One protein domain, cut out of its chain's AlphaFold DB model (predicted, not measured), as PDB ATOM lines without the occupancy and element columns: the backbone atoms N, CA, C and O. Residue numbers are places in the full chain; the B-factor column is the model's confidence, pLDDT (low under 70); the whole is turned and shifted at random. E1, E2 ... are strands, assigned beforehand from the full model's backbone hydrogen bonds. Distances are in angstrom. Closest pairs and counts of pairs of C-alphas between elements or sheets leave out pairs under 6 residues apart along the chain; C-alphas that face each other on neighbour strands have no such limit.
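This is residues 12 to 78 of the 119 residues of the protein "Uncharacterized protein DUF4265" of Streptomyces sp. SLBN-118 (UniProt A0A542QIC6). This is a small closed barrel of five short strands, E1 to E5, that follow one another round the ring, with the long loop from E1 to E2, residues 18 to 28, reaching away from one side and making much of the length. A second long loop, residues 45 to 58 between E3 and E4, swings out toward the same side and folds back to the barrel. The printed part has 67 residues with no named helix and five named strands in the order E1 E2 E3 E4 E5; the class is all strand, though under half of the residues, 32 of 67, are in named elements. The barrel is mixed: the strands form a meander, each the antiparallel neighbour of the one before, and the parallel pair E5 and E1 closes the ring. The whole is compact, with a radius of gyration of the C-alphas of 11.6 A and spans of 37 by 28 by 16 A.

E1 is residues 12 to 17, 16.6 A long, and begins at C-alpha 12 at (-28.359, -8.528, 33.728). E2 is residues 29 to 36, 19.9 A, and bends by 56 degrees at residue 33. E3 is residues 41 to 44, 9.8 A, with C-alpha 41 at (-21.818, -6.314, 41.626). E4 is residues 59 to 64, 16.1 A. E5 is residues 70 to 77, 17.7 A; it bends by 72 degrees at residue 73 and ends at C-alpha 77 at (-17.694, -13.959, 47.134).

E1 and E2 form an antiparallel hairpin at 146 degrees, with N 12 and O 34 at 2.8 A. E2 pairs in a staggered way, with E1 over residues 29 to 34 and with E3 over residues 34 to 36. In the hairpin of E2 and E3, N 35 and O 43 are 2.8 A apart. E3 and E4 are a hairpin at 124 degrees, with N 60 and O 42 at 2.9 A. E4 and E5 are a hairpin at 155 degrees, with N 63 and O 71 at 2.8 A. E5 is parallel to E1, where N 15 and O 70 are 2.8 A apart. E5 lies on the other side of E1 from E2.

The two C-alphas farthest apart are those of Gly 23 and Gly 38, 37.1 A. The links E1 to E2 and E3 to E4 are long; those from E2 to E3 and E4 to E5 are tight. The printed part has no cut. Its mean pLDDT is 94.6, and no printed residue is under 70.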
ATOM      1  N   ILE A  12     -29.363  -9.015  34.667       98.00
ATOM      2  CA  ILE A  12     -28.359  -8.528  33.728       98.00
ATOM      3  C   ILE A  12     -27.570  -9.699  33.149       98.00
ATOM      4  O   ILE A  12     -27.581 -10.812  33.681       98.00
ATOM      5  N   LYS A  13     -26.857  -9.442  32.055       98.25
ATOM      6  CA  LYS A  13     -25.876 -10.378  31.509       98.25
ATOM      7  C   LYS A  13     -24.475  -9.878  31.832       98.25
ATOM      8  O   LYS A  13     -24.159  -8.735  31.518       98.25
ATOM      9  N   VAL A  14     -23.653 -10.732  32.437       98.50
ATOM     10  CA  VAL A  14     -22.251 -10.442  32.755       98.50
ATOM     11  C   VAL A  14     -21.356 -11.294  31.865       98.50
ATOM     12  O   VAL A  14     -21.464 -12.519  31.847       98.50
ATOM     13  N   TRP A  15     -20.479 -10.638  31.115       98.25
ATOM     14  CA  TRP A  15     -19.554 -11.244  30.171       98.25
ATOM     15  C   TRP A  15     -18.196 -11.508  30.807       98.25
ATOM     16  O   TRP A  15     -17.606 -10.644  31.454       98.25
ATOM     17  N   PHE A  16     -17.673 -12.699  30.569       97.12
ATOM     18  CA  PHE A  16     -16.367 -13.151  31.015       97.12
ATOM     19  C   PHE A  16     -15.463 -13.310  29.801       97.12
ATOM     20  O   PHE A  16     -15.893 -13.838  28.775       97.12
ATOM     21  N   ARG A  17     -14.215 -12.847  29.914       94.38
ATOM     22  CA  ARG A  17     -13.163 -13.097  28.922       94.38
ATOM     23  C   ARG A  17     -12.332 -14.278  29.382       94.38
ATOM     24  O   ARG A  17     -11.882 -14.301  30.528       94.38
ATOM     25  N   PHE A  18     -12.102 -15.231  28.495       90.12
ATOM     26  CA  PHE A  18     -11.253 -16.363  28.818       90.12
ATOM     27  C   PHE A  18      -9.780 -15.992  28.711       90.12
ATOM     28  O   PHE A  18      -9.370 -15.176  27.886       90.12
ATOM     29  N   ALA A  19      -8.967 -16.646  29.536       83.44
ATOM     30  CA  ALA A  19      -7.535 -16.679  29.298       83.44
ATOM     31  C   ALA A  19      -7.270 -17.510  28.028       83.44
ATOM     32  O   ALA A  19      -7.781 -18.633  27.951       83.44
ATOM     33  N   PRO A  20      -6.474 -17.010  27.064       82.56
ATOM     34  CA  PRO A  20      -6.092 -17.778  25.884       82.56
ATOM     35  C   PRO A  20      -5.447 -19.111  26.270       82.56
ATOM     36  O   PRO A  20      -4.576 -19.161  27.143       82.56
ATOM     37  N   ARG A  21      -5.878 -20.195  25.621       84.19
ATOM     38  CA  ARG A  21      -5.399 -21.559  25.875       84.19
ATOM     39  C   ARG A  21      -5.246 -22.306  24.560       84.19
ATOM     40  O   ARG A  21      -6.181 -22.366  23.765       84.19
ATOM     41  N   GLU A  22      -4.073 -22.888  24.344       85.56
ATOM     42  CA  GLU A  22      -3.819 -23.711  23.164       85.56
ATOM     43  C   GLU A  22      -4.736 -24.944  23.158       85.56
ATOM     44  O   GLU A  22      -4.943 -25.583  24.189       85.56
ATOM     45  N   GLY A  23      -5.319 -25.258  21.997       82.94
ATOM     46  CA  GLY A  23      -6.229 -26.399  21.841       82.94
ATOM     47  C   GLY A  23      -7.579 -26.252  22.555       82.94
ATOM     48  O   GLY A  23      -8.290 -27.245  22.715       82.94
ATOM     49  N   TRP A  24      -7.938 -25.046  23.000       82.31
ATOM     50  CA  TRP A  24      -9.220 -24.777  23.649       82.31
ATOM     51  C   TRP A  24     -10.337 -24.451  22.648       82.31
ATOM     52  O   TRP A  24     -10.126 -24.392  21.437       82.31
ATOM     53  N   PHE A  25     -11.550 -24.276  23.170       79.75
ATOM     54  CA  PHE A  25     -12.719 -23.871  22.394       79.75
ATOM     55  C   PHE A  25     -12.478 -22.539  21.655       79.75
ATOM     56  O   PHE A  25     -11.791 -21.677  22.197       79.75
ATOM     57  N   PRO A  26     -13.051 -22.348  20.448       83.50
ATOM     58  CA  PRO A  26     -12.856 -21.133  19.649       83.50
ATOM     59  C   PRO A  26     -13.544 -19.891  20.234       83.50
ATOM     60  O   PRO A  26     -13.356 -18.793  19.726       83.50
ATOM     61  N   GLN A  27     -14.411 -20.063  21.232       85.62
ATOM     62  CA  GLN A  27     -15.041 -18.962  21.942       85.62
ATOM     63  C   GLN A  27     -14.040 -18.330  22.906       85.62
ATOM     64  O   GLN A  27     -13.460 -19.038  23.721       85.62
ATOM     65  N   ASP A  28     -13.941 -17.001  22.874       90.31
ATOM     66  CA  ASP A  28     -13.080 -16.222  23.778       90.31
ATOM     67  C   ASP A  28     -13.855 -15.589  24.945       90.31
ATOM     68  O   ASP A  28     -13.270 -14.982  25.847       90.31
ATOM     69  N   THR A  29     -15.187 -15.698  24.918       94.31
ATOM     70  CA  THR A  29     -16.072 -15.134  25.938       94.31
ATOM     71  C   THR A  29     -17.259 -16.039  26.240       94.31
ATOM     72  O   THR A  29     -17.690 -16.839  25.406       94.31
ATOM     73  N   GLU A  30     -17.826 -15.859  27.426       95.06
ATOM     74  CA  GLU A  30     -19.115 -16.418  27.825       95.06
ATOM     75  C   GLU A  30     -19.899 -15.373  28.607       95.06
ATOM     76  O   GLU A  30     -19.340 -14.626  29.407       95.06
ATOM     77  N   GLY A  31     -21.204 -15.303  28.358       96.81
ATOM     78  CA  GLY A  31     -22.092 -14.412  29.087       96.81
ATOM     79  C   GLY A  31     -23.008 -15.205  30.002       96.81
ATOM     80  O   GLY A  31     -23.799 -16.011  29.511       96.81
ATOM     81  N   LEU A  32     -22.933 -14.926  31.298       97.69
ATOM     82  CA  LEU A  32     -23.767 -15.541  32.325       97.69
ATOM     83  C   LEU A  32     -24.903 -14.599  32.715       97.69
ATOM     84  O   LEU A  32     -24.731 -13.377  32.754       97.69
ATOM     85  N   TRP A  33     -26.065 -15.166  33.014       98.00
ATOM     86  CA  TRP A  33     -27.154 -14.421  33.625       98.00
ATOM     87  C   TRP A  33     -26.827 -14.150  35.087       98.00
ATOM     88  O   TRP A  33     -26.325 -15.019  35.802       98.00
ATOM     89  N   ALA A  34     -27.122 -12.940  35.539       98.31
ATOM     90  CA  ALA A  34     -26.887 -12.530  36.907       98.31
ATOM     91  C   ALA A  34     -28.016 -11.627  37.411       98.31
ATOM     92  O   ALA A  34     -28.645 -10.900  36.646       98.31
ATOM     93  N   THR A  35     -28.256 -11.660  38.714       98.31
ATOM     94  CA  THR A  35     -29.089 -10.679  39.407       98.31
ATOM     95  C   THR A  35     -28.186  -9.560  39.894       98.31
ATOM     96  O   THR A  35     -27.229  -9.820  40.627       98.31
ATOM     97  N   LYS A  36     -28.478  -8.321  39.515       97.69
ATOM     98  CA  LYS A  36     -27.727  -7.159  39.990       97.69
ATOM     99  C   LYS A  36     -27.948  -6.952  41.491       97.69
ATOM    100  O   LYS A  36     -29.076  -7.030  41.971       97.69
ATOM    101  N   LEU A  37     -26.862  -6.700  42.218       96.75
ATOM    102  CA  LEU A  37     -26.869  -6.462  43.668       96.75
ATOM    103  C   LEU A  37     -26.513  -5.013  44.026       96.75
ATOM    104  O   LEU A  37     -26.899  -4.533  45.089       96.75
ATOM    105  N   GLY A  38     -25.788  -4.325  43.147       94.25
ATOM    106  CA  GLY A  38     -25.378  -2.934  43.307       94.25
ATOM    107  C   GLY A  38     -24.855  -2.365  41.992       94.25
ATOM    108  O   GLY A  38     -25.110  -2.920  40.924       94.25
ATOM    109  N   ASP A  39     -24.104  -1.270  42.068       94.31
ATOM    110  CA  ASP A  39     -23.625  -0.565  40.873       94.31
ATOM    111  C   ASP A  39     -22.623  -1.395  40.056       94.31
ATOM    112  O   ASP A  39     -22.656  -1.373  38.823       94.31
ATOM    113  N   ASP A  40     -21.769  -2.163  40.738       97.25
ATOM    114  CA  ASP A  40     -20.667  -2.928  40.150       97.25
ATOM    115  C   ASP A  40     -20.697  -4.420  40.505       97.25
ATOM    116  O   ASP A  40     -19.743  -5.133  40.198       97.25
ATOM    117  N   THR A  41     -21.746  -4.917  41.166       98.25
ATOM    118  CA  THR A  41     -21.818  -6.314  41.626       98.25
ATOM    119  C   THR A  41     -23.101  -7.017  41.221       98.25
ATOM    120  O   THR A  41     -24.188  -6.434  41.197       98.25
ATOM    121  N   ALA A  42     -22.974  -8.308  40.920       98.38
ATOM    122  CA  ALA A  42     -24.094  -9.168  40.571       98.38
ATOM    123  C   ALA A  42     -23.875 -10.610  41.051       98.38
ATOM    124  O   ALA A  42     -22.745 -11.093  41.100       98.38
ATOM    125  N   SER A  43     -24.964 -11.296  41.394       98.31
ATOM    126  CA  SER A  43     -24.981 -12.721  41.732       98.31
ATOM    127  C   SER A  43     -25.251 -13.539  40.479       98.31
ATOM    128  O   SER A  43     -26.306 -13.374  39.869       98.31
ATOM    129  N   VAL A  44     -24.362 -14.462  40.128       98.25
ATOM    130  CA  VAL A  44     -24.544 -15.381  38.992       98.25
ATOM    131  C   VAL A  44     -25.777 -16.265  39.217       98.25
ATOM    132  O   VAL A  44     -26.032 -16.685  40.343       98.25
ATOM    133  N   GLN A  45     -26.558 -16.513  38.164       97.44
ATOM    134  CA  GLN A  45     -27.854 -17.210  38.216       97.44
ATOM    135  C   GLN A  45     -27.914 -18.468  37.337       97.44
ATOM    136  O   GLN A  45     -28.976 -19.070  37.223       97.44
ATOM    137  N   ASN A  46     -26.817 -18.848  36.680       95.75
ATOM    138  CA  ASN A  46     -26.742 -20.094  35.923       95.75
ATOM    139  C   ASN A  46     -25.336 -20.702  35.963       95.75
ATOM    140  O   ASN A  46     -24.351 -20.009  36.235       95.75
ATOM    141  N   ALA A  47     -25.249 -22.007  35.703       95.19
ATOM    142  CA  ALA A  47     -23.985 -22.731  35.693       95.19
ATOM    143  C   ALA A  47     -23.125 -22.319  34.481       95.19
ATOM    144  O   ALA A  47     -23.615 -22.362  33.353       95.19
ATOM    145  N   PRO A  48     -21.842 -21.960  34.672       94.56
ATOM    146  CA  PRO A  48     -20.953 -21.683  33.551       94.56
ATOM    147  C   PRO A  48     -20.628 -22.932  32.725       94.56
ATOM    148  O   PRO A  48     -20.404 -24.014  33.271       94.56
ATOM    149  N   PHE A  49     -20.520 -22.772  31.407       91.31
ATOM    150  CA  PHE A  49     -20.074 -23.826  30.499       91.31
ATOM    151  C   PHE A  49     -18.556 -23.881  30.365       91.31
ATOM    152  O   PHE A  49     -17.984 -24.971  30.293       91.31
ATOM    153  N   LEU A  50     -17.895 -22.727  30.257       90.06
ATOM    154  CA  LEU A  50     -16.473 -22.637  29.917       90.06
ATOM    155  C   LEU A  50     -15.672 -21.794  30.909       90.06
ATOM    156  O   LEU A  50     -14.475 -22.042  31.055       90.06
ATOM    157  N   GLN A  51     -16.307 -20.825  31.571       92.19
ATOM    158  CA  GLN A  51     -15.664 -19.961  32.550       92.19
ATOM    159  C   GLN A  51     -15.222 -20.747  33.789       92.19
ATOM    160  O   GLN A  51     -16.026 -21.366  34.484       92.19
ATOM    161  N   ASP A  52     -13.935 -20.632  34.116       89.75
ATOM    162  CA  ASP A  52     -13.369 -21.219  35.327       89.75
ATOM    163  C   ASP A  52     -13.521 -20.301  36.547       89.75
ATOM    164  O   ASP A  52     -13.566 -19.070  36.445       89.75
ATOM    165  N   GLY A  53     -13.516 -20.913  37.734       91.38
ATOM    166  CA  GLY A  53     -13.407 -20.200  39.012       91.38
ATOM    167  C   GLY A  53     -14.663 -19.439  39.441       91.38
ATOM    168  O   GLY A  53     -14.595 -18.671  40.399       91.38
ATOM    169  N   VAL A  54     -15.786 -19.660  38.754       95.81
ATOM    170  CA  VAL A  54     -17.100 -19.083  39.051       95.81
ATOM    171  C   VAL A  54     -18.133 -20.207  39.098       95.81
ATOM    172  O   VAL A  54     -18.070 -21.158  38.318       95.81
ATOM    173  N   ALA A  55     -19.078 -20.111  40.023       96.88
ATOM    174  CA  ALA A  55     -20.233 -20.994  40.113       96.88
ATOM    175  C   ALA A  55     -21.540 -20.205  40.202       96.88
ATOM    176  O   ALA A  55     -21.552 -19.007  40.487       96.88
ATOM    177  N   GLU A  56     -22.660 -20.887  39.963       97.00
ATOM    178  CA  GLU A  56     -23.979 -20.319  40.232       97.00
ATOM    179  C   GLU A  56     -24.063 -19.834  41.690       97.00
ATOM    180  O   GLU A  56     -23.576 -20.491  42.618       97.00
ATOM    181  N   GLY A  57     -24.651 -18.656  41.893       97.50
ATOM    182  CA  GLY A  57     -24.737 -17.989  43.189       97.50
ATOM    183  C   GLY A  57     -23.488 -17.203  43.594       97.50
ATOM    184  O   GLY A  57     -23.565 -16.437  44.552       97.50
ATOM    185  N   ASP A  58     -22.349 -17.349  42.903       98.44
ATOM    186  CA  ASP A  58     -21.173 -16.524  43.193       98.44
ATOM    187  C   ASP A  58     -21.492 -15.047  42.940       98.44
ATOM    188  O   ASP A  58     -22.180 -14.686  41.979       98.44
ATOM    189  N   VAL A  59     -20.940 -14.177  43.786       98.56
ATOM    190  CA  VAL A  59     -21.012 -12.729  43.581       98.56
ATOM    191  C   VAL A  59     -19.780 -12.295  42.813       98.56
ATOM    192  O   VAL A  59     -18.650 -12.512  43.257       98.56
ATOM    193  N   VAL A  60     -19.991 -11.643  41.676       98.44
ATOM    194  CA  VAL A  60     -18.933 -11.119  40.814       98.44
ATOM    195  C   VAL A  60     -18.992  -9.603  40.759       98.44
ATOM    196  O   VAL A  60     -20.068  -9.007  40.845       98.44
ATOM    197  N   ARG A  61     -17.824  -8.983  40.600       98.50
ATOM    198  CA  ARG A  61     -17.709  -7.574  40.237       98.50
ATOM    199  C   ARG A  61     -17.647  -7.454  38.720       98.50
ATOM    200  O   ARG A  61     -16.974  -8.264  38.074       98.50
ATOM    201  N   TYR A  62     -18.286  -6.435  38.164       98.44
ATOM    202  CA  TYR A  62     -18.232  -6.112  36.745       98.44
ATOM    203  C   TYR A  62     -17.948  -4.624  36.500       98.44
ATOM    204  O   TYR A  62     -18.114  -3.782  37.378       98.44
ATOM    205  N   GLN A  63     -17.523  -4.303  35.282       98.31
ATOM    206  CA  GLN A  63     -17.427  -2.946  34.751       98.31
ATOM    207  C   GLN A  63     -18.281  -2.840  33.493       98.31
ATOM    208  O   GLN A  63     -18.225  -3.718  32.637       98.31
ATOM    209  N   THR A  64     -19.065  -1.772  33.381       98.06
ATOM    210  CA  THR A  64     -19.838  -1.486  32.169       98.06
ATOM    211  C   THR A  64     -18.961  -0.730  31.182       98.06
ATOM    212  O   THR A  64     -18.368   0.286  31.548       98.06
ATOM    213  N   ASP A  65     -18.850  -1.228  29.956       96.94
ATOM    214  CA  ASP A  65     -18.123  -0.535  28.892       96.94
ATOM    215  C   ASP A  65     -18.987   0.519  28.174       96.94
ATOM    216  O   ASP A  65     -20.127   0.798  28.555       96.94
ATOM    217  N   LEU A  66     -18.421   1.134  27.133       97.31
ATOM    218  CA  LEU A  66     -19.089   2.164  26.332       97.31
ATOM    219  C   LEU A  66     -20.284   1.626  25.529       97.31
ATOM    220  O   LEU A  66     -21.164   2.407  25.176       97.31
ATOM    221  N   ASP A  67     -20.327   0.316  25.283       96.44
ATOM    222  CA  ASP A  67     -21.407  -0.366  24.566       96.44
ATOM    223  C   ASP A  67     -22.516  -0.841  25.524       96.44
ATOM    224  O   ASP A  67     -23.513  -1.432  25.102       96.44
ATOM    225  N   GLY A  68     -22.366  -0.577  26.828       96.31
ATOM    226  CA  GLY A  68     -23.308  -0.989  27.863       96.31
ATOM    227  C   GLY A  68     -23.153  -2.448  28.296       96.31
ATOM    228  O   GLY A  68     -24.002  -2.955  29.030       96.31
ATOM    229  N   LEU A  69     -22.091  -3.142  27.875       97.56
ATOM    230  CA  LEU A  69     -21.829  -4.521  28.272       97.56
ATOM    231  C   LEU A  69     -21.150  -4.574  29.639       97.56
ATOM    232  O   LEU A  69     -20.150  -3.900  29.889       97.56
ATOM    233  N   HIS A  70     -21.664  -5.429  30.520       98.31
ATOM    234  CA  HIS A  70     -21.070  -5.674  31.830       98.31
ATOM    235  C   HIS A  70     -19.983  -6.743  31.725       98.31
ATOM    236  O   HIS A  70     -20.284  -7.912  31.495       98.31
ATOM    237  N   TRP A  71     -18.726  -6.364  31.920       98.38
ATOM    238  CA  TRP A  71     -17.575  -7.263  31.893       98.38
ATOM    239  C   TRP A  71     -17.123  -7.623  33.298       98.38
ATOM    240  O   TRP A  71     -16.780  -6.740  34.080       98.38
ATOM    241  N   ALA A  72     -17.074  -8.913  33.611       97.88
ATOM    242  CA  ALA A  72     -16.553  -9.396  34.878       97.88
ATOM    243  C   ALA A  72     -15.082  -8.997  35.060       97.88
ATOM    244  O   ALA A  72     -14.257  -9.178  34.164       97.88
ATOM    245  N   VAL A  73     -14.751  -8.509  36.255       97.00
ATOM    246  CA  VAL A  73     -13.370  -8.197  36.665       97.00
ATOM    247  C   VAL A  73     -12.848  -9.149  37.740       97.00
ATOM    248  O   VAL A  73     -11.649  -9.194  37.998       97.00
ATOM    249  N   GLY A  74     -13.731  -9.926  38.369       95.44
ATOM    250  CA  GLY A  74     -13.351 -10.943  39.342       95.44
ATOM    251  C   GLY A  74     -14.503 -11.365  40.247       95.44
ATOM    252  O   GLY A  74     -15.538 -10.700  40.329       95.44
ATOM    253  N   ARG A  75     -14.306 -12.479  40.953       97.00
ATOM    254  CA  ARG A  75     -15.231 -12.953  41.984       97.00
ATOM    255  C   ARG A  75     -14.992 -12.212  43.297       97.00
ATOM    256  O   ARG A  75     -13.857 -12.101  43.749       97.00
ATOM    257  N   VAL A  76     -16.073 -11.741  43.905       97.56
ATOM    258  CA  VAL A  76     -16.090 -11.051  45.202       97.56
ATOM    259  C   VAL A  76     -16.382 -12.030  46.335       97.56
ATOM    260  O   VAL A  76     -15.728 -11.971  47.371       97.56
ATOM    261  N   SER A  77     -17.336 -12.944  46.139       97.88
ATOM    262  CA  SER A  77     -17.694 -13.959  47.134       97.88
ATOM    263  C   SER A  77     -18.078 -15.277  46.470       97.88
ATOM    264  O   SER A  77     -18.630 -15.281  45.370       97.88
ATOM    265  N   SER A  78     -17.785 -16.380  47.159       96.88
ATOM    266  CA  SER A  78     -18.188 -17.731  46.766       96.88
ATOM    267  C   SER A  78     -19.540 -18.078  47.383       96.88
ATOM    268  O   SER A  78     -19.762 -17.794  48.562       96.88
TER     269      SER A  78